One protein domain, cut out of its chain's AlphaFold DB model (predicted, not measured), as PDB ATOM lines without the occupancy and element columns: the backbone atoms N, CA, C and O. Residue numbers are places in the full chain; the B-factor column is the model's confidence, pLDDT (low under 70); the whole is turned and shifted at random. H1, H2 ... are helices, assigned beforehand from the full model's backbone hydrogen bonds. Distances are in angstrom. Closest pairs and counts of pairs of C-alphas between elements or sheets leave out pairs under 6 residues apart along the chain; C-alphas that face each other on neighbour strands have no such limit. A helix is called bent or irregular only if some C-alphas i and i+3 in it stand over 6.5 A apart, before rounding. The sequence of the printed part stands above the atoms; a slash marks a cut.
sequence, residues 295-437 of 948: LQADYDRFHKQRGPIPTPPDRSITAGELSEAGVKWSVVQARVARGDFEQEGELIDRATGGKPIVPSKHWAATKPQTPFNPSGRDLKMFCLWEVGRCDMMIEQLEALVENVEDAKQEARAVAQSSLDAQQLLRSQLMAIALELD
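This is residues 295 to 437 of the 948 residues of an uncharacterized protein of Phialophora attinorum (UniProt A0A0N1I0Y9). A long helical hairpin of H5 and H6 makes the longest axis, with the short helices H2, H3 and H4 gathered round the end where H5 begins and H6 ends. Residues 300 to 311, of which 300 to 303 belong to H1, stick out from this body as a free arm. The printed part has 143 residues with six named helices, H1 to H6 in order, and no named strand: all helix. It is compact, with a radius of gyration of the C-alphas of 16.8 A, and spans 53 by 43 by 30 A.

H1, residues 295 to 303, begins at C-alpha 295 (-2.050, -49.152, 26.443). H2 is residues 319 to 324, H3 residues 329 to 338 and H4 residues 344 to 352. H5, residues 379 to 403, is 35.7 A long and begins at C-alpha 379 (-19.285, -43.568, 27.543). H6, residues 406 to 436, is 43.1 A long and ends at C-alpha 436 (-22.428, -36.805, 29.501). It is irregular, with C-alphas 407 and 410 8.9 A apart, and has a kink of 40 degrees near residue 413.

H6 is the hub. H5 and H6 form a hairpin and touch at a shallow tilt of 18 degrees, opposite ways; their closest C-alphas, of Lys 380 and Ala 433, are 4.8 A apart. H3 touches residues 427 to 435 of H6 at a steep tilt of 57 degrees, with the C-alphas of Val 332 and Ala 431 closest at 5.3 A. H4 and H6 only just touch, with 3 pairs of C-alphas within 8 A, the closest those of Glu 344 and Met 430 at 7.3 A. H2 is close to H5 but not clearly touching, its closest C-alphas, of Glu 321 and Leu 379, being 7.8 A apart. H1 and H5 are apart. Every O i to N i+4 pair is within hydrogen-bond range in H1, H2, H3 and H4; in H5 20 of 21 are, in H6 25 of 27.

The C-alphas farthest apart, of Pro 368 and Ala 407, are 53.5 A apart. The printed part has no cut. The links H1 to H2 and H4 to H5 are long. Residues 295 to 314 and residue 407 have pLDDT under 70.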
ATOM      1  N   LEU A 295      -1.098 -48.106  26.076       49.47
ATOM      2  CA  LEU A 295      -2.050 -49.152  26.443       49.47
ATOM      3  C   LEU A 295      -1.624 -50.579  26.069       49.47
ATOM      4  O   LEU A 295      -1.979 -51.514  26.783       49.47
ATOM      5  N   GLN A 296      -0.882 -50.759  24.970       49.41
ATOM      6  CA  GLN A 296      -0.550 -52.091  24.462       49.41
ATOM      7  C   GLN A 296       0.351 -52.869  25.431       49.41
ATOM      8  O   GLN A 296       0.141 -54.060  25.627       49.41
ATOM      9  N   ALA A 297       1.306 -52.210  26.096       50.59
ATOM     10  CA  ALA A 297       2.282 -52.894  26.946       50.59
ATOM     11  C   ALA A 297       1.647 -53.531  28.197       50.59
ATOM     12  O   ALA A 297       1.921 -54.693  28.504       50.59
ATOM     13  N   ASP A 298       0.768 -52.803  28.895       51.03
ATOM     14  CA  ASP A 298       0.039 -53.347  30.050       51.03
ATOM     15  C   ASP A 298      -1.150 -54.223  29.641       51.03
ATOM     16  O   ASP A 298      -1.495 -55.156  30.367       51.03
ATOM     17  N   TYR A 299      -1.733 -54.003  28.455       53.84
ATOM     18  CA  TYR A 299      -2.689 -54.942  27.868       53.84
ATOM     19  C   TYR A 299      -2.031 -56.306  27.623       53.84
ATOM     20  O   TYR A 299      -2.488 -57.311  28.164       53.84
ATOM     21  N   ASP A 300      -0.905 -56.350  26.911       52.47
ATOM     22  CA  ASP A 300      -0.150 -57.579  26.650       52.47
ATOM     23  C   ASP A 300       0.309 -58.248  27.957       52.47
ATOM     24  O   ASP A 300       0.314 -59.477  28.064       52.47
ATOM     25  N   ARG A 301       0.660 -57.454  28.981       53.88
ATOM     26  CA  ARG A 301       1.010 -57.936  30.328       53.88
ATOM     27  C   ARG A 301      -0.176 -58.615  31.026       53.88
ATOM     28  O   ARG A 301       0.001 -59.706  31.565       53.88
ATOM     29  N   PHE A 302      -1.374 -58.028  30.974       48.34
ATOM     30  CA  PHE A 302      -2.602 -58.643  31.501       48.34
ATOM     31  C   PHE A 302      -3.028 -59.883  30.699       48.34
ATOM     32  O   PHE A 302      -3.458 -60.884  31.274       48.34
ATOM     33  N   HIS A 303      -2.895 -59.851  29.373       53.19
ATOM     34  CA  HIS A 303      -3.383 -60.920  28.498       53.19
ATOM     35  C   HIS A 303      -2.490 -62.160  28.513       53.19
ATOM     36  O   HIS A 303      -3.010 -63.278  28.512       53.19
ATOM     37  N   LYS A 304      -1.176 -61.995  28.712       56.47
ATOM     38  CA  LYS A 304      -0.253 -63.100  29.038       56.47
ATOM     39  C   LYS A 304      -0.632 -63.880  30.307       56.47
ATOM     40  O   LYS A 304      -0.163 -65.002  30.471       56.47
ATOM     41  N   GLN A 305      -1.477 -63.324  31.183       49.25
ATOM     42  CA  GLN A 305      -1.951 -63.988  32.406       49.25
ATOM     43  C   GLN A 305      -3.362 -64.595  32.301       49.25
ATOM     44  O   GLN A 305      -3.742 -65.359  33.187       49.25
ATOM     45  N   ARG A 306      -4.166 -64.248  31.281       44.47
ATOM     46  CA  ARG A 306      -5.590 -64.655  31.192       44.47
ATOM     47  C   ARG A 306      -6.059 -65.186  29.833       44.47
ATOM     48  O   ARG A 306      -7.212 -65.588  29.721       44.47
ATOM     49  N   GLY A 307      -5.182 -65.249  28.834       39.53
ATOM     50  CA  GLY A 307      -5.471 -65.891  27.551       39.53
ATOM     51  C   GLY A 307      -6.270 -65.030  26.557       39.53
ATOM     52  O   GLY A 307      -6.462 -63.825  26.766       39.53
ATOM     53  N   PRO A 308      -6.701 -65.634  25.432       39.34
ATOM     54  CA  PRO A 308      -7.300 -64.926  24.306       39.34
ATOM     55  C   PRO A 308      -8.784 -64.607  24.543       39.34
ATOM     56  O   PRO A 308      -9.683 -65.235  23.989       39.34
ATOM     57  N   ILE A 309      -9.043 -63.570  25.339       43.72
ATOM     58  CA  ILE A 309     -10.293 -62.800  25.233       43.72
ATOM     59  C   ILE A 309     -10.365 -62.232  23.795       43.72
ATOM     60  O   ILE A 309      -9.310 -61.869  23.262       43.72
ATOM     61  N   PRO A 310     -11.550 -62.125  23.153       45.97
ATOM     62  CA  PRO A 310     -11.694 -61.395  21.891       45.97
ATOM     63  C   PRO A 310     -10.999 -60.029  21.944       45.97
ATOM     64  O   PRO A 310     -10.980 -59.384  22.996       45.97
ATOM     65  N   THR A 311     -10.428 -59.612  20.805       48.19
ATOM     66  CA  THR A 311      -9.674 -58.353  20.648       48.19
ATOM     67  C   THR A 311     -10.362 -57.211  21.386       48.19
ATOM     68  O   THR A 311     -11.584 -57.073  21.253       48.19
ATOM     69  N   PRO A 312      -9.614 -56.402  22.157       50.84
ATOM     70  CA  PRO A 312     -10.237 -55.449  23.054       50.84
ATOM     71  C   PRO A 312     -11.072 -54.471  22.224       50.84
ATOM     72  O   PRO A 312     -10.621 -54.083  21.142       50.84
ATOM     73  N   PRO A 313     -12.263 -54.055  22.698       57.41
ATOM     74  CA  PRO A 313     -12.969 -52.964  22.045       57.41
ATOM     75  C   PRO A 313     -12.007 -51.779  21.963       57.41
ATOM     76  O   PRO A 313     -11.345 -51.465  22.960       57.41
ATOM     77  N   ASP A 314     -11.883 -51.192  20.769       67.81
ATOM     78  CA  ASP A 314     -10.948 -50.098  20.521       67.81
ATOM     79  C   ASP A 314     -11.186 -49.013  21.573       67.81
ATOM     80  O   ASP A 314     -12.291 -48.486  21.720       67.81
ATOM     81  N   ARG A 315     -10.162 -48.767  22.395       75.38
ATOM     82  CA  ARG A 315     -10.321 -47.918  23.576       75.38
ATOM     83  C   ARG A 315     -10.421 -46.449  23.182       75.38
ATOM     84  O   ARG A 315     -11.004 -45.688  23.950       75.38
ATOM     85  N   SER A 316      -9.948 -46.070  21.989       89.81
ATOM     86  CA  SER A 316     -10.149 -44.721  21.454       89.81
ATOM     87  C   SER A 316     -11.636 -44.371  21.397       89.81
ATOM     88  O   SER A 316     -12.474 -45.219  21.092       89.81
ATOM     89  N   ILE A 317     -11.985 -43.131  21.737       95.06
ATOM     90  CA  ILE A 317     -13.369 -42.655  21.625       95.06
ATOM     91  C   ILE A 317     -13.551 -42.093  20.220       95.06
ATOM     92  O   ILE A 317     -12.815 -41.195  19.797       95.06
ATOM     93  N   THR A 318     -14.527 -42.627  19.493       94.69
ATOM     94  CA  THR A 318     -14.809 -42.214  18.119       94.69
ATOM     95  C   THR A 318     -15.719 -40.982  18.073       94.69
ATOM     96  O   THR A 318     -16.585 -40.780  18.926       94.69
ATOM     97  N   ALA A 319     -15.597 -40.187  17.005       94.06
ATOM     98  CA  ALA A 319     -16.529 -39.092  16.722       94.06
ATOM     99  C   ALA A 319     -17.992 -39.573  16.596       94.06
ATOM    100  O   ALA A 319     -18.915 -38.807  16.868       94.06
ATOM    101  N   GLY A 320     -18.203 -40.840  16.210       95.94
ATOM    102  CA  GLY A 320     -19.522 -41.467  16.167       95.94
ATOM    103  C   GLY A 320     -20.145 -41.592  17.556       95.94
ATOM    104  O   GLY A 320     -21.268 -41.143  17.754       95.94
ATOM    105  N   GLU A 321     -19.407 -42.130  18.530       96.50
ATOM    106  CA  GLU A 321     -19.882 -42.280  19.915       96.50
ATOM    107  C   GLU A 321     -20.161 -40.928  20.580       96.50
ATOM    108  O   GLU A 321     -21.180 -40.776  21.250       96.50
ATOM    109  N   LEU A 322     -19.302 -39.927  20.352       96.75
ATOM    110  CA  LEU A 322     -19.531 -38.560  20.837       96.75
ATOM    111  C   LEU A 322     -20.796 -37.948  20.217       96.75
ATOM    112  O   LEU A 322     -21.607 -37.358  20.931       96.75
ATOM    113  N   SER A 323     -20.997 -38.120  18.905       95.69
ATOM    114  CA  SER A 323     -22.184 -37.616  18.208       95.69
ATOM    115  C   SER A 323     -23.468 -38.340  18.623       95.69
ATOM    116  O   SER A 323     -24.509 -37.696  18.732       95.69
ATOM    117  N   GLU A 324     -23.417 -39.654  18.849       96.38
ATOM    118  CA  GLU A 324     -24.561 -40.457  19.298       96.38
ATOM    119  C   GLU A 324     -24.948 -40.128  20.745       96.38
ATOM    120  O   GLU A 324     -26.131 -40.016  21.062       96.38
ATOM    121  N   ALA A 325     -23.960 -39.889  21.611       96.12
ATOM    122  CA  ALA A 325     -24.176 -39.474  22.994       96.12
ATOM    123  C   ALA A 325     -24.476 -37.963  23.158       96.12
ATOM    124  O   ALA A 325     -24.602 -37.472  24.281       96.12
ATOM    125  N   GLY A 326     -24.602 -37.211  22.056       96.62
ATOM    126  CA  GLY A 326     -24.973 -35.792  22.071       96.62
ATOM    127  C   GLY A 326     -23.902 -34.854  22.644       96.62
ATOM    128  O   GLY A 326     -24.239 -33.804  23.195       96.62
ATOM    129  N   VAL A 327     -22.622 -35.221  22.542       96.62
ATOM    130  CA  VAL A 327     -21.480 -34.429  23.024       96.62
ATOM    131  C   VAL A 327     -20.957 -33.527  21.904       96.62
ATOM    132  O   VAL A 327     -20.399 -33.991  20.908       96.62
ATOM    133  N   LYS A 328     -21.097 -32.209  22.073       95.81
ATOM    134  CA  LYS A 328     -20.521 -31.211  21.157       95.81
ATOM    135  C   LYS A 328     -19.041 -31.002  21.493       95.81
ATOM    136  O   LYS A 328     -18.721 -30.474  22.555       95.81
ATOM    137  N   TRP A 329     -18.132 -31.339  20.575       95.06
ATOM    138  CA  TRP A 329     -16.683 -31.187  20.801       95.06
ATOM    139  C   TRP A 329     -16.253 -29.745  21.131       95.06
ATOM    140  O   TRP A 329     -15.355 -29.548  21.942       95.06
ATOM    141  N   SER A 330     -16.935 -28.729  20.594       94.81
ATOM    142  CA  SER A 330     -16.691 -27.325  20.953       94.81
ATOM    143  C   SER A 330     -16.970 -27.015  22.430       94.81
ATOM    144  O   SER A 330     -16.249 -26.217  23.022       94.81
ATOM    145  N   VAL A 331     -17.962 -27.668  23.048       95.19
ATOM    146  CA  VAL A 331     -18.266 -27.525  24.484       95.19
ATOM    147  C   VAL A 331     -17.201 -28.227  25.327       95.19
ATOM    148  O   VAL A 331     -16.739 -27.663  26.314       95.19
ATOM    149  N   VAL A 332     -16.734 -29.404  24.894       96.12
ATOM    150  CA  VAL A 332     -15.596 -30.102  25.524       96.12
ATOM    151  C   VAL A 332     -14.341 -29.223  25.485       96.12
ATOM    152  O   VAL A 332     -13.715 -29.008  26.518       96.12
ATOM    153  N   GLN A 333     -14.007 -28.649  24.325       95.50
ATOM    154  CA  GLN A 333     -12.871 -27.730  24.188       95.50
ATOM    155  C   GLN A 333     -13.033 -26.463  25.038       95.50
ATOM    156  O   GLN A 333     -12.051 -26.018  25.625       95.50
ATOM    157  N   ALA A 334     -14.243 -25.904  25.149       95.12
ATOM    158  CA  ALA A 334     -14.509 -24.750  26.006       95.12
ATOM    159  C   ALA A 334     -14.316 -25.076  27.499       95.12
ATOM    160  O   ALA A 334     -13.611 -24.337  28.180       95.12
ATOM    161  N   ARG A 335     -14.855 -26.203  27.993       95.44
ATOM    162  CA  ARG A 335     -14.639 -26.669  29.380       95.44
ATOM    163  C   ARG A 335     -13.148 -26.861  29.677       95.44
ATOM    164  O   ARG A 335     -12.651 -26.314  30.655       95.44
ATOM    165  N   VAL A 336     -12.417 -27.554  28.796       96.38
ATOM    166  CA  VAL A 336     -10.958 -27.767  28.926       96.38
ATOM    167  C   VAL A 336     -10.177 -26.448  28.902       96.38
ATOM    168  O   VAL A 336      -9.196 -26.314  29.622       96.38
ATOM    169  N   ALA A 337     -10.602 -25.464  28.103       95.88
ATOM    170  CA  ALA A 337      -9.937 -24.164  28.015       95.88
ATOM    171  C   ALA A 337     -10.215 -23.229  29.208       95.88
ATOM    172  O   ALA A 337      -9.431 -22.304  29.419       95.88
ATOM    173  N   ARG A 338     -11.307 -23.445  29.959       95.62
ATOM    174  CA  ARG A 338     -11.616 -22.709  31.200       95.62
ATOM    175  C   ARG A 338     -11.104 -23.409  32.463       95.62
ATOM    176  O   ARG A 338     -10.764 -22.729  33.422       95.62
ATOM    177  N   GLY A 339     -11.002 -24.740  32.446       95.75
ATOM    178  CA  GLY A 339     -10.641 -25.541  33.621       95.75
ATOM    179  C   GLY A 339     -11.824 -25.844  34.550       95.75
ATOM    180  O   GLY A 339     -11.605 -26.127  35.723       95.75
ATOM    181  N   ASP A 340     -13.062 -25.780  34.039       93.06
ATOM    182  CA  ASP A 340     -14.308 -25.948  34.808       93.06
ATOM    183  C   ASP A 340     -14.510 -27.400  35.291       93.06
ATOM    184  O   ASP A 340     -15.337 -28.152  34.761       93.06
ATOM    185  N   PHE A 341     -13.746 -27.796  36.307       94.88
ATOM    186  CA  PHE A 341     -13.744 -29.143  36.877       94.88
ATOM    187  C   PHE A 341     -14.226 -29.185  38.338       94.88
ATOM    188  O   PHE A 341     -14.099 -30.209  38.991       94.88
ATOM    189  N   GLU A 342     -14.850 -28.120  38.857       93.38
ATOM    190  CA  GLU A 342     -15.362 -28.065  40.245       93.38
ATOM    191  C   GLU A 342     -16.312 -29.230  40.593       93.38
ATOM    192  O   GLU A 342     -16.302 -29.748  41.706       93.38
ATOM    193  N   GLN A 343     -17.099 -29.687  39.614       93.31
ATOM    194  CA  GLN A 343     -18.045 -30.804  39.743       93.31
ATOM    195  C   GLN A 343     -17.384 -32.194  39.595       93.31
ATOM    196  O   GLN A 343     -18.078 -33.208  39.672       93.31
ATOM    197  N   GLU A 344     -16.065 -32.275  39.374       94.62
ATOM    198  CA  GLU A 344     -15.335 -33.536  39.171       94.62
ATOM    199  C   GLU A 344     -15.450 -34.479  40.375       94.62
ATOM    200  O   GLU A 344     -15.803 -35.646  40.198       94.62
ATOM    201  N   GLY A 345     -15.202 -33.981  41.591       94.19
ATOM    202  CA  GLY A 345     -15.241 -34.801  42.807       94.19
ATOM    203  C   GLY A 345     -16.616 -35.434  43.027       94.19
ATOM    204  O   GLY A 345     -16.726 -36.652  43.161       94.19
ATOM    205  N   GLU A 346     -17.682 -34.630  42.946       95.56
ATOM    206  CA  GLU A 346     -19.059 -35.127  43.042       95.56
ATOM    207  C   GLU A 346     -19.394 -36.140  41.941       95.56
ATOM    208  O   GLU A 346     -20.081 -37.131  42.196       95.56
ATOM    209  N   LEU A 347     -18.921 -35.908  40.712       95.94
ATOM    210  CA  LEU A 347     -19.167 -36.794  39.579       95.94
ATOM    211  C   LEU A 347     -18.476 -38.153  39.760       95.94
ATOM    212  O   LEU A 347     -19.093 -39.192  39.502       95.94
ATOM    213  N   ILE A 348     -17.219 -38.151  40.214       95.44
ATOM    214  CA  ILE A 348     -16.444 -39.358  40.516       95.44
ATOM    215  C   ILE A 348     -17.093 -40.115  41.677       95.44
ATOM    216  O   ILE A 348     -17.390 -41.303  41.529       95.44
ATOM    217  N   ASP A 349     -17.384 -39.456  42.800       95.00
ATOM    218  CA  ASP A 349     -17.967 -40.104  43.981       95.00
ATOM    219  C   ASP A 349     -19.344 -40.712  43.687       95.00
ATOM    220  O   ASP A 349     -19.595 -41.870  44.041       95.00
ATOM    221  N   ARG A 350     -20.215 -39.986  42.968       95.31
ATOM    222  CA  ARG A 350     -21.554 -40.461  42.573       95.31
ATOM    223  C   ARG A 350     -21.487 -41.642  41.598       95.31
ATOM    224  O   ARG A 350     -22.333 -42.532  41.661       95.31
ATOM    225  N   ALA A 351     -20.491 -41.677  40.709       93.62
ATOM    226  CA  ALA A 351     -20.314 -42.750  39.726       93.62
ATOM    227  C   ALA A 351     -19.631 -44.007  40.299       93.62
ATOM    228  O   ALA A 351     -19.947 -45.130  39.902       93.62
ATOM    229  N   THR A 352     -18.680 -43.835  41.217       92.44
ATOM    230  CA  THR A 352     -17.839 -44.921  41.756       92.44
ATOM    231  C   THR A 352     -18.352 -45.487  43.084       92.44
ATOM    232  O   THR A 352     -18.042 -46.635  43.427       92.44
ATOM    233  N   GLY A 353     -19.139 -44.698  43.823       92.75
ATOM    234  CA  GLY A 353     -19.487 -44.956  45.217       92.75
ATOM    235  C   GLY A 353     -18.295 -44.745  46.155       92.75
ATOM    236  O   GLY A 353     -18.029 -45.621  46.980       92.75
ATOM    237  N   GLY A 354     -17.554 -43.645  45.977       91.06
ATOM    238  CA  GLY A 354     -16.360 -43.308  46.763       91.06
ATOM    239  C   GLY A 354     -15.178 -44.255  46.530       91.06
ATOM    240  O   GLY A 354     -14.542 -44.702  47.485       91.06
ATOM    241  N   LYS A 355     -14.918 -44.646  45.273       90.25
ATOM    242  CA  LYS A 355     -13.817 -45.556  44.903       90.25
ATOM    243  C   LYS A 355     -12.939 -44.923  43.824       90.25
ATOM    244  O   LYS A 355     -13.480 -44.359  42.885       90.25
ATOM    245  N   PRO A 356     -11.610 -45.106  43.860       83.31
ATOM    246  CA  PRO A 356     -10.710 -44.419  42.931       83.31
ATOM    247  C   PRO A 356     -10.852 -44.865  41.466       83.31
ATOM    248  O   PRO A 356     -10.432 -44.150  40.567       83.31
ATOM    249  N   ILE A 357     -11.415 -46.053  41.194       90.19
ATOM    250  CA  ILE A 357     -11.494 -46.614  39.837       90.19
ATOM    251  C   ILE A 357     -12.865 -47.262  39.602       90.19
ATOM    252  O   ILE A 357     -13.277 -48.164  40.338       90.19
ATOM    253  N   VAL A 358     -13.543 -46.857  38.523       92.94
ATOM    254  CA  VAL A 358     -14.765 -47.504  38.009       92.94
ATOM    255  C   VAL A 358     -14.439 -48.934  37.535       92.94
ATOM    256  O   VAL A 358     -13.672 -49.095  36.586       92.94
ATOM    257  N   PRO A 359     -15.012 -50.010  38.108       91.62
ATOM    258  CA  PRO A 359     -14.710 -51.365  37.642       91.62
ATOM    259  C   PRO A 359     -15.282 -51.606  36.234       91.62
ATOM    260  O   PRO A 359     -16.422 -51.238  35.961       91.62
ATOM    261  N   SER A 360     -14.537 -52.287  35.356       90.56
ATOM    262  CA  SER A 360     -14.856 -52.399  33.915       90.56
ATOM    263  C   SER A 360     -16.279 -52.871  33.584       90.56
ATOM    264  O   SER A 360     -16.883 -52.385  32.633       90.56
ATOM    265  N   LYS A 361     -16.858 -53.748  34.414       92.94
ATOM    266  CA  LYS A 361     -18.255 -54.220  34.320       92.94
ATOM    267  C   LYS A 361     -19.332 -53.119  34.410       92.94
ATOM    268  O   LYS A 361     -20.495 -53.409  34.164       92.94
ATOM    269  N   HIS A 362     -18.977 -51.900  34.827       92.88
ATOM    270  CA  HIS A 362     -19.891 -50.754  34.906       92.88
ATOM    271  C   HIS A 362     -19.892 -49.900  33.628       92.88
ATOM    272  O   HIS A 362     -20.809 -49.101  33.443       92.88
ATOM    273  N   TRP A 363     -18.913 -50.081  32.731       95.25
ATOM    274  CA  TRP A 363     -18.886 -49.406  31.431       95.25
ATOM    275  C   TRP A 363     -18.946 -50.357  30.238       95.25
ATOM    276  O   TRP A 363     -19.546 -49.994  29.238       95.25
ATOM    277  N   ALA A 364     -18.365 -51.558  30.296       93.69
ATOM    278  CA  ALA A 364     -18.329 -52.475  29.156       93.69
ATOM    279  C   ALA A 364     -19.688 -53.162  28.927       93.69
ATOM    280  O   ALA A 364     -20.217 -53.789  29.844       93.69
ATOM    281  N   ALA A 365     -20.218 -53.086  27.698       90.69
ATOM    282  CA  ALA A 365     -21.482 -53.709  27.277       90.69
ATOM    283  C   ALA A 365     -22.717 -53.366  28.153       90.69
ATOM    284  O   ALA A 365     -23.642 -54.169  28.279       90.69
ATOM    285  N   THR A 366     -22.742 -52.176  28.765       94.00
ATOM    286  CA  THR A 366     -23.846 -51.690  29.618       94.00
ATOM    287  C   THR A 366     -24.893 -50.851  28.874       94.00
ATOM    288  O   THR A 366     -25.973 -50.598  29.414       94.00
ATOM    289  N   LYS A 367     -24.618 -50.435  27.634       95.50
ATOM    290  CA  LYS A 367     -25.578 -49.845  26.689       95.50
ATOM    291  C   LYS A 367     -25.905 -50.847  25.569       95.50
ATOM    292  O   LYS A 367     -25.097 -51.735  25.292       95.50
ATOM    293  N   PRO A 368     -27.048 -50.699  24.872       96.50
ATOM    294  CA  PRO A 368     -27.267 -51.385  23.602       96.50
ATOM    295  C   PRO A 368     -26.117 -51.101  22.626       96.50
ATOM    296  O   PRO A 368     -25.645 -49.968  22.545       96.50
ATOM    297  N   GLN A 369     -25.681 -52.114  21.878       96.06
ATOM    298  CA  GLN A 369     -24.725 -51.923  20.786       96.06
ATOM    299  C   GLN A 369     -25.400 -51.187  19.624       96.06
ATOM    300  O   GLN A 369     -26.538 -51.495  19.262       96.06
ATOM    301  N   THR A 370     -24.690 -50.237  19.025       96.50
ATOM    302  CA  THR A 370     -25.176 -49.415  17.907       96.50
ATOM    303  C   THR A 370     -24.132 -49.385  16.778       96.50
ATOM    304  O   THR A 370     -22.997 -49.828  16.978       96.50
ATOM    305  N   PRO A 371     -24.456 -48.851  15.582       95.19
ATOM    306  CA  PRO A 371     -23.474 -48.672  14.509       95.19
ATOM    307  C   PRO A 371     -22.319 -47.719  14.859       95.19
ATOM    308  O   PRO A 371     -21.289 -47.760  14.191       95.19
ATOM    309  N   PHE A 372     -22.491 -46.862  15.872       94.12
ATOM    310  CA  PHE A 372     -21.478 -45.904  16.318       94.12
ATOM    311  C   PHE A 372     -20.753 -46.378  17.582       94.12
ATOM    312  O   PHE A 372     -19.536 -46.250  17.662       94.12
ATOM    313  N   ASN A 373     -21.471 -47.012  18.511       95.88
ATOM    314  CA  ASN A 373     -20.962 -47.668  19.712       95.88
ATOM    315  C   ASN A 373     -21.093 -49.206  19.595       95.88
ATOM    316  O   ASN A 373     -21.940 -49.820  20.257       95.88
ATOM    317  N   PRO A 374     -20.252 -49.876  18.781       92.31
ATOM    318  CA  PRO A 374     -20.305 -51.329  18.608       92.31
ATOM    319  C   PRO A 374     -19.891 -52.093  19.876       92.31
ATOM    320  O   PRO A 374     -20.203 -53.272  20.019       92.31
ATOM    321  N   SER A 375     -19.204 -51.435  20.816       92.81
ATOM    322  CA  SER A 375     -18.842 -52.026  22.111       92.81
ATOM    323  C   SER A 375     -19.998 -52.048  23.122       92.81
ATOM    324  O   SER A 375     -19.920 -52.763  24.121       92.81
ATOM    325  N   GLY A 376     -21.063 -51.273  22.877       95.94
ATOM    326  CA  GLY A 376     -22.150 -51.060  23.833       95.94
ATOM    327  C   GLY A 376     -21.665 -50.420  25.137       95.94
ATOM    328  O   GLY A 376     -22.206 -50.727  26.199       95.94
ATOM    329  N   ARG A 377     -20.607 -49.595  25.111       96.19
ATOM    330  CA  ARG A 377     -20.049 -49.016  26.341       96.19
ATOM    331  C   ARG A 377     -20.868 -47.840  26.858       96.19
ATOM    332  O   ARG A 377     -21.303 -46.998  26.075       96.19
ATOM    333  N   ASP A 378     -21.036 -47.733  28.173       97.12
ATOM    334  CA  ASP A 378     -21.445 -46.464  28.777       97.12
ATOM    335  C   ASP A 378     -20.261 -45.494  28.714       97.12
ATOM    336  O   ASP A 378     -19.260 -45.665  29.411       97.12
ATOM    337  N   LEU A 379     -20.370 -44.498  27.834       97.00
ATOM    338  CA  LEU A 379     -19.285 -43.568  27.543       97.00
ATOM    339  C   LEU A 379     -18.932 -42.677  28.748       97.00
ATOM    340  O   LEU A 379     -17.763 -42.353  28.927       97.00
ATOM    341  N   LYS A 380     -19.902 -42.354  29.621       97.19
ATOM    342  CA  LYS A 380     -19.666 -41.581  30.853       97.19
ATOM    343  C   LYS A 380     -18.797 -42.399  31.803       97.19
ATOM    344  O   LYS A 380     -17.753 -41.940  32.261       97.19
ATOM    345  N   MET A 381     -19.207 -43.642  32.046       97.12
ATOM    346  CA  MET A 381     -18.500 -44.563  32.937       97.12
ATOM    347  C   MET A 381     -17.141 -45.001  32.367       97.12
ATOM    348  O   MET A 381     -16.219 -45.267  33.136       97.12
ATOM    349  N   PHE A 382     -16.992 -45.048  31.038       96.88
ATOM    350  CA  PHE A 382     -15.711 -45.288  30.369       96.88
ATOM    351  C   PHE A 382     -14.752 -44.099  30.530       96.88
ATOM    352  O   PHE A 382     -13.604 -44.308  30.914       96.88
ATOM    353  N   CYS A 383     -15.210 -42.861  30.307       96.69
ATOM    354  CA  CYS A 383     -14.382 -41.673  30.526       96.69
ATOM    355  C   CYS A 383     -13.920 -41.560  31.984       96.69
ATOM    356  O   CYS A 383     -12.744 -41.315  32.218       96.69
ATOM    357  N   LEU A 384     -14.801 -41.808  32.961       96.44
ATOM    358  CA  LEU A 384     -14.436 -41.778  34.386       96.44
ATOM    359  C   LEU A 384     -13.486 -42.918  34.791       96.44
ATOM    360  O   LEU A 384     -12.604 -42.709  35.620       96.44
ATOM    361  N   TRP A 385     -13.612 -44.108  34.188       96.00
ATOM    362  CA  TRP A 385     -12.604 -45.164  34.344       96.00
ATOM    363  C   TRP A 385     -11.228 -44.721  33.832       96.00
ATOM    364  O   TRP A 385     -10.211 -45.007  34.462       96.00
ATOM    365  N   GLU A 386     -11.207 -44.032  32.693       95.38
ATOM    366  CA  GLU A 386      -9.975 -43.662  32.004       95.38
ATOM    367  C   GLU A 386      -9.295 -42.428  32.618       95.38
ATOM    368  O   GLU A 386      -8.067 -42.398  32.673       95.38
ATOM    369  N   VAL A 387     -10.057 -41.481  33.184       96.12
ATOM    370  CA  VAL A 387      -9.528 -40.405  34.048       96.12
ATOM    371  C   VAL A 387      -8.770 -41.006  35.230       96.12
ATOM    372  O   VAL A 387      -7.591 -40.709  35.381       96.12
ATOM    373  N   GLY A 388      -9.373 -41.954  35.957       95.12
ATOM    374  CA  GLY A 388      -8.706 -42.638  37.073       95.12
ATOM    375  C   GLY A 388      -7.450 -43.433  36.676       95.12
ATOM    376  O   GLY A 388      -6.602 -43.700  37.525       95.12
ATOM    377  N   ARG A 389      -7.276 -43.792  35.391       93.75
ATOM    378  CA  ARG A 389      -5.996 -44.330  34.889       93.75
ATOM    379  C   ARG A 389      -5.013 -43.223  34.503       93.75
ATOM    380  O   ARG A 389      -3.820 -43.393  34.731       93.75
ATOM    381  N   CYS A 390      -5.477 -42.115  33.925       95.06
ATOM    382  CA  CYS A 390      -4.633 -40.943  33.702       95.06
ATOM    383  C   CYS A 390      -4.078 -40.410  35.029       95.06
ATOM    384  O   CYS A 390      -2.888 -40.139  35.072       95.06
ATOM    385  N   ASP A 391      -4.863 -40.374  36.109       95.69
ATOM    386  CA  ASP A 391      -4.404 -40.000  37.456       95.69
ATOM    387  C   ASP A 391      -3.219 -40.866  37.921       95.69
ATOM    388  O   ASP A 391      -2.155 -40.343  38.239       95.69
ATOM    389  N   MET A 392      -3.342 -42.197  37.837       94.44
ATOM    390  CA  MET A 392      -2.243 -43.124  38.162       94.44
ATOM    391  C   MET A 392      -1.005 -42.966  37.262       94.44
ATOM    392  O   MET A 392       0.102 -43.318  37.669       94.44
ATOM    393  N   MET A 393      -1.175 -42.512  36.015       94.31
ATOM    394  CA  MET A 393      -0.057 -42.244  35.101       94.31
ATOM    395  C   MET A 393       0.581 -40.875  35.357       94.31
ATOM    396  O   MET A 393       1.784 -40.734  35.166       94.31
ATOM    397  N   ILE A 394      -0.208 -39.893  35.792       96.31
ATOM    398  CA  ILE A 394       0.227 -38.553  36.196       96.31
ATOM    399  C   ILE A 394       1.084 -38.663  37.460       96.31
ATOM    400  O   ILE A 394       2.240 -38.270  37.408       96.31
ATOM    401  N   GLU A 395       0.602 -39.350  38.503       96.12
ATOM    402  CA  GLU A 395       1.350 -39.630  39.743       96.12
ATOM    403  C   GLU A 395       2.720 -40.288  39.463       96.12
ATOM    404  O   GLU A 395       3.747 -39.899  40.018       96.12
ATOM    405  N   GLN A 396       2.769 -41.258  38.539       94.38
ATOM    406  CA  GLN A 396       4.020 -41.912  38.129       94.38
ATOM    407  C   GLN A 396       4.953 -40.997  37.324       94.38
ATOM    408  O   GLN A 396       6.172 -41.128  37.431       94.38
ATOM    409  N   LEU A 397       4.411 -40.100  36.497       94.81
ATOM    410  CA  LEU A 397       5.201 -39.160  35.701       94.81
ATOM    411  C   LEU A 397       5.718 -37.994  36.550       94.81
ATOM    412  O   LEU A 397       6.863 -37.598  36.368       94.81
ATOM    413  N   GLU A 398       4.932 -37.506  37.506       96.06
ATOM    414  CA  GLU A 398       5.333 -36.508  38.503       96.06
ATOM    415  C   GLU A 398       6.462 -37.066  39.376       96.06
ATOM    416  O   GLU A 398       7.544 -36.481  39.414       96.06
ATOM    417  N   ALA A 399       6.303 -38.280  39.917       94.38
ATOM    418  CA  ALA A 399       7.378 -38.967  40.634       94.38
ATOM    419  C   ALA A 399       8.647 -39.166  39.775       94.38
ATOM    420  O   ALA A 399       9.758 -39.104  40.301       94.38
ATOM    421  N   LEU A 400       8.531 -39.376  38.457       92.50
ATOM    422  CA  LEU A 400       9.694 -39.438  37.558       92.50
ATOM    423  C   LEU A 400      10.312 -38.056  37.273       92.50
ATOM    424  O   LEU A 400      11.529 -37.969  37.138       92.50
ATOM    425  N   VAL A 401       9.521 -36.983  37.195       94.75
ATOM    426  CA  VAL A 401      10.017 -35.601  37.023       94.75
ATOM    427  C   VAL A 401      10.713 -35.086  38.290       94.75
ATOM    428  O   VAL A 401      11.649 -34.289  38.176       94.75
ATOM    429  N   GLU A 402      10.299 -35.555  39.471       94.31
ATOM    430  CA  GLU A 402      10.934 -35.261  40.763       94.31
ATOM    431  C   GLU A 402      12.215 -36.077  41.008       94.31
ATOM    432  O   GLU A 402      13.216 -35.518  41.446       94.31
ATOM    433  N   ASN A 403      12.216 -37.385  40.711       92.19
ATOM    434  CA  ASN A 403      13.350 -38.277  41.013       92.19
ATOM    435  C   ASN A 403      14.458 -38.297  39.934       92.19
ATOM    436  O   ASN A 403      15.447 -39.017  40.087       92.19
ATOM    437  N   VAL A 404      14.325 -37.552  38.829       88.88
ATOM    438  CA  VAL A 404      15.398 -37.415  37.826       88.88
ATOM    439  C   VAL A 404      16.342 -36.278  38.218       88.88
ATOM    440  O   VAL A 404      16.058 -35.104  37.983       88.88
ATOM    441  N   GLU A 405      17.496 -36.661  38.770       88.12
ATOM    442  CA  GLU A 405      18.642 -35.778  39.018       88.12
ATOM    443  C   GLU A 405      19.056 -34.995  37.754       88.12
ATOM    444  O   GLU A 405      18.959 -35.489  36.622       88.12
ATOM    445  N   ASP A 406      19.582 -33.781  37.949       70.69
ATOM    446  CA  ASP A 406      19.817 -32.797  36.879       70.69
ATOM    447  C   ASP A 406      20.764 -33.267  35.759       70.69
ATOM    448  O   ASP A 406      20.736 -32.723  34.655       70.69
ATOM    449  N   ALA A 407      21.540 -34.331  35.982       55.16
ATOM    450  CA  ALA A 407      22.393 -34.968  34.978       55.16
ATOM    451  C   ALA A 407      21.632 -35.552  33.761       55.16
ATOM    452  O   ALA A 407      22.271 -35.995  32.805       55.16
ATOM    453  N   LYS A 408      20.287 -35.584  33.764       84.00
ATOM    454  CA  LYS A 408      19.460 -36.076  32.639       84.00
ATOM    455  C   LYS A 408      18.293 -35.148  32.283       84.00
ATOM    456  O   LYS A 408      17.146 -35.586  32.182       84.00
ATOM    457  N   GLN A 409      18.596 -33.877  32.007       87.31
ATOM    458  CA  GLN A 409      17.623 -32.875  31.530       87.31
ATOM    459  C   GLN A 409      16.742 -33.373  30.365       87.31
ATOM    460  O   GLN A 409      15.538 -33.132  30.372       87.31
ATOM    461  N   GLU A 410      17.292 -34.133  29.408       88.75
ATOM    462  CA  GLU A 410      16.513 -34.725  28.305       88.75
ATOM    463  C   GLU A 410      15.424 -35.695  28.793       88.75
ATOM    464  O   GLU A 410      14.284 -35.638  28.331       88.75
ATOM    465  N   ALA A 411      15.743 -36.561  29.761       87.00
ATOM    466  CA  ALA A 411      14.779 -37.504  30.325       87.00
ATOM    467  C   ALA A 411      13.676 -36.768  31.099       87.00
ATOM    468  O   ALA A 411      12.502 -37.119  30.975       87.00
ATOM    469  N   ARG A 412      14.041 -35.703  31.827       90.94
ATOM    470  CA  ARG A 412      13.097 -34.824  32.530       90.94
ATOM    471  C   ARG A 412      12.172 -34.088  31.553       90.94
ATOM    472  O   ARG A 412      10.970 -34.042  31.785       90.94
ATOM    473  N   ALA A 413      12.690 -33.607  30.421       92.69
ATOM    474  CA  ALA A 413      11.893 -32.975  29.364       92.69
ATOM    475  C   ALA A 413      10.924 -33.960  28.675       92.69
ATOM    476  O   ALA A 413       9.773 -33.613  28.410       92.69
ATOM    477  N   VAL A 414      11.351 -35.205  28.425       92.06
ATOM    478  CA  VAL A 414      10.480 -36.268  27.883       92.06
ATOM    479  C   VAL A 414       9.401 -36.684  28.892       92.06
ATOM    480  O   VAL A 414       8.251 -36.905  28.498       92.06
ATOM    481  N   ALA A 415       9.735 -36.755  30.183       92.75
ATOM    482  CA  ALA A 415       8.773 -37.022  31.249       92.75
ATOM    483  C   ALA A 415       7.749 -35.879  31.376       92.75
ATOM    484  O   ALA A 415       6.550 -36.151  31.340       92.75
ATOM    485  N   GLN A 416       8.192 -34.616  31.388       95.19
ATOM    486  CA  GLN A 416       7.311 -33.443  31.417       95.19
ATOM    487  C   GLN A 416       6.375 -33.397  30.200       95.19
ATOM    488  O   GLN A 416       5.164 -33.313  30.356       95.19
ATOM    489  N   SER A 417       6.897 -33.568  28.980       94.62
ATOM    490  CA  SER A 417       6.058 -33.594  27.771       94.62
ATOM    491  C   SER A 417       5.045 -34.753  27.773       94.62
ATOM    492  O   SER A 417       3.989 -34.651  27.144       94.62
ATOM    493  N   SER A 418       5.345 -35.848  28.481       93.81
ATOM    494  CA  SER A 418       4.409 -36.957  28.701       93.81
ATOM    495  C   SER A 418       3.359 -36.622  29.766       93.81
ATOM    496  O   SER A 418       2.197 -36.995  29.601       93.81
ATOM    497  N   LEU A 419       3.754 -35.908  30.824       95.94
ATOM    498  CA  LEU A 419       2.893 -35.429  31.906       95.94
ATOM    499  C   LEU A 419       1.848 -34.438  31.378       95.94
ATOM    500  O   LEU A 419       0.652 -34.689  31.524       95.94
ATOM    501  N   ASP A 420       2.285 -33.403  30.654       95.56
ATOM    502  CA  ASP A 420       1.422 -32.408  30.000       95.56
ATOM    503  C   ASP A 420       0.367 -33.086  29.099       95.56
ATOM    504  O   ASP A 420      -0.812 -32.720  29.078       95.56
ATOM    505  N   ALA A 421       0.779 -34.127  28.364       94.38
ATOM    506  CA  ALA A 421      -0.097 -34.891  27.479       94.38
ATOM    507  C   ALA A 421      -1.128 -35.747  28.239       94.38
ATOM    508  O   ALA A 421      -2.270 -35.860  27.782       94.38
ATOM    509  N   GLN A 422      -0.769 -36.327  29.393       95.12
ATOM    510  CA  GLN A 422      -1.732 -37.036  30.247       95.12
ATOM    511  C   GLN A 422      -2.686 -36.066  30.949       95.12
ATOM    512  O   GLN A 422      -3.887 -36.328  30.965       95.12
ATOM    513  N   GLN A 423      -2.206 -34.927  31.455       96.62
ATOM    514  CA  GLN A 423      -3.048 -33.893  32.069       96.62
ATOM    515  C   GLN A 423      -4.064 -33.320  31.060       96.62
ATOM    516  O   GLN A 423      -5.243 -33.145  31.388       96.62
ATOM    517  N   LEU A 424      -3.665 -33.116  29.798       96.19
ATOM    518  CA  LEU A 424      -4.582 -32.711  28.728       96.19
ATOM    519  C   LEU A 424      -5.618 -33.803  28.399       96.19
ATOM    520  O   LEU A 424      -6.801 -33.492  28.240       96.19
ATOM    521  N   LEU A 425      -5.206 -35.073  28.318       95.88
ATOM    522  CA  LEU A 425      -6.113 -36.198  28.060       95.88
ATOM    523  C   LEU A 425      -7.120 -36.392  29.208       95.88
ATOM    524  O   LEU A 425      -8.319 -36.505  28.951       95.88
ATOM    525  N   ARG A 426      -6.651 -36.347  30.461       96.44
ATOM    526  CA  ARG A 426      -7.457 -36.328  31.692       96.44
ATOM    527  C   ARG A 426      -8.536 -35.249  31.615       96.44
ATOM    528  O   ARG A 426      -9.722 -35.549  31.735       96.44
ATOM    529  N   SER A 427      -8.126 -34.015  31.321       97.06
ATOM    530  CA  SER A 427      -9.014 -32.854  31.190       97.06
ATOM    531  C   SER A 427     -10.077 -33.055  30.103       97.06
ATOM    532  O   SER A 427     -11.250 -32.756  30.316       97.06
ATOM    533  N   GLN A 428      -9.701 -33.605  28.943       96.75
ATOM    534  CA  GLN A 428     -10.633 -33.892  27.844       96.75
ATOM    535  C   GLN A 428     -11.639 -34.995  28.200       96.75
ATOM    536  O   GLN A 428     -12.828 -34.856  27.910       96.75
ATOM    537  N   LEU A 429     -11.192 -36.070  28.856       97.00
ATOM    538  CA  LEU A 429     -12.054 -37.168  29.300       97.00
ATOM    539  C   LEU A 429     -13.018 -36.719  30.408       97.00
ATOM    540  O   LEU A 429     -14.202 -37.052  30.345       97.00
ATOM    541  N   MET A 430     -12.553 -35.915  31.370       97.50
ATOM    542  CA  MET A 430     -13.398 -35.335  32.420       97.50
ATOM    543  C   MET A 430     -14.418 -34.346  31.839       97.50
ATOM    544  O   MET A 430     -15.605 -34.439  32.143       97.50
ATOM    545  N   ALA A 431     -14.013 -33.474  30.909       96.81
ATOM    546  CA  ALA A 431     -14.938 -32.584  30.204       96.81
ATOM    547  C   ALA A 431     -16.010 -33.350  29.401       96.81
ATOM    548  O   ALA A 431     -17.155 -32.906  29.347       96.81
ATOM    549  N   ILE A 432     -15.681 -34.512  28.821       97.19
ATOM    550  CA  ILE A 432     -16.673 -35.409  28.203       97.19
ATOM    551  C   ILE A 432     -17.575 -36.051  29.266       97.19
ATOM    552  O   ILE A 432     -18.784 -36.092  29.072       97.19
ATOM    553  N   ALA A 433     -17.035 -36.529  30.389       97.12
ATOM    554  CA  ALA A 433     -17.830 -37.139  31.456       97.12
ATOM    555  C   ALA A 433     -18.833 -36.150  32.085       97.12
ATOM    556  O   ALA A 433     -19.991 -36.510  32.298       97.12
ATOM    557  N   LEU A 434     -18.411 -34.899  32.304       96.56
ATOM    558  CA  LEU A 434     -19.248 -33.781  32.756       96.56
ATOM    559  C   LEU A 434     -20.301 -33.378  31.717       96.56
ATOM    560  O   LEU A 434     -21.398 -32.982  32.094       96.56
ATOM    561  N   GLU A 435     -20.001 -33.493  30.422       96.38
ATOM    562  CA  GLU A 435     -20.953 -33.228  29.335       96.38
ATOM    563  C   GLU A 435     -21.895 -34.419  29.062       96.38
ATOM    564  O   GLU A 435     -22.927 -34.266  28.411       96.38
ATOM    565  N   LEU A 436     -21.574 -35.615  29.561       96.69
ATOM    566  CA  LEU A 436     -22.428 -36.805  29.501       96.69
ATOM    567  C   LEU A 436     -23.323 -36.975  30.731       96.69
ATOM    568  O   LEU A 436     -24.255 -37.779  30.686       96.69
ATOM    569  N   ASP A 437     -23.060 -36.255  31.822       96.44
ATOM    570  CA  ASP A 437     -23.938 -36.280  32.984       96.44
ATOM    571  C   ASP A 437     -25.197 -35.428  32.763       96.44
ATOM    572  O   ASP A 437     -25.150 -34.314  32.244       96.44
TER     573      ASP A 437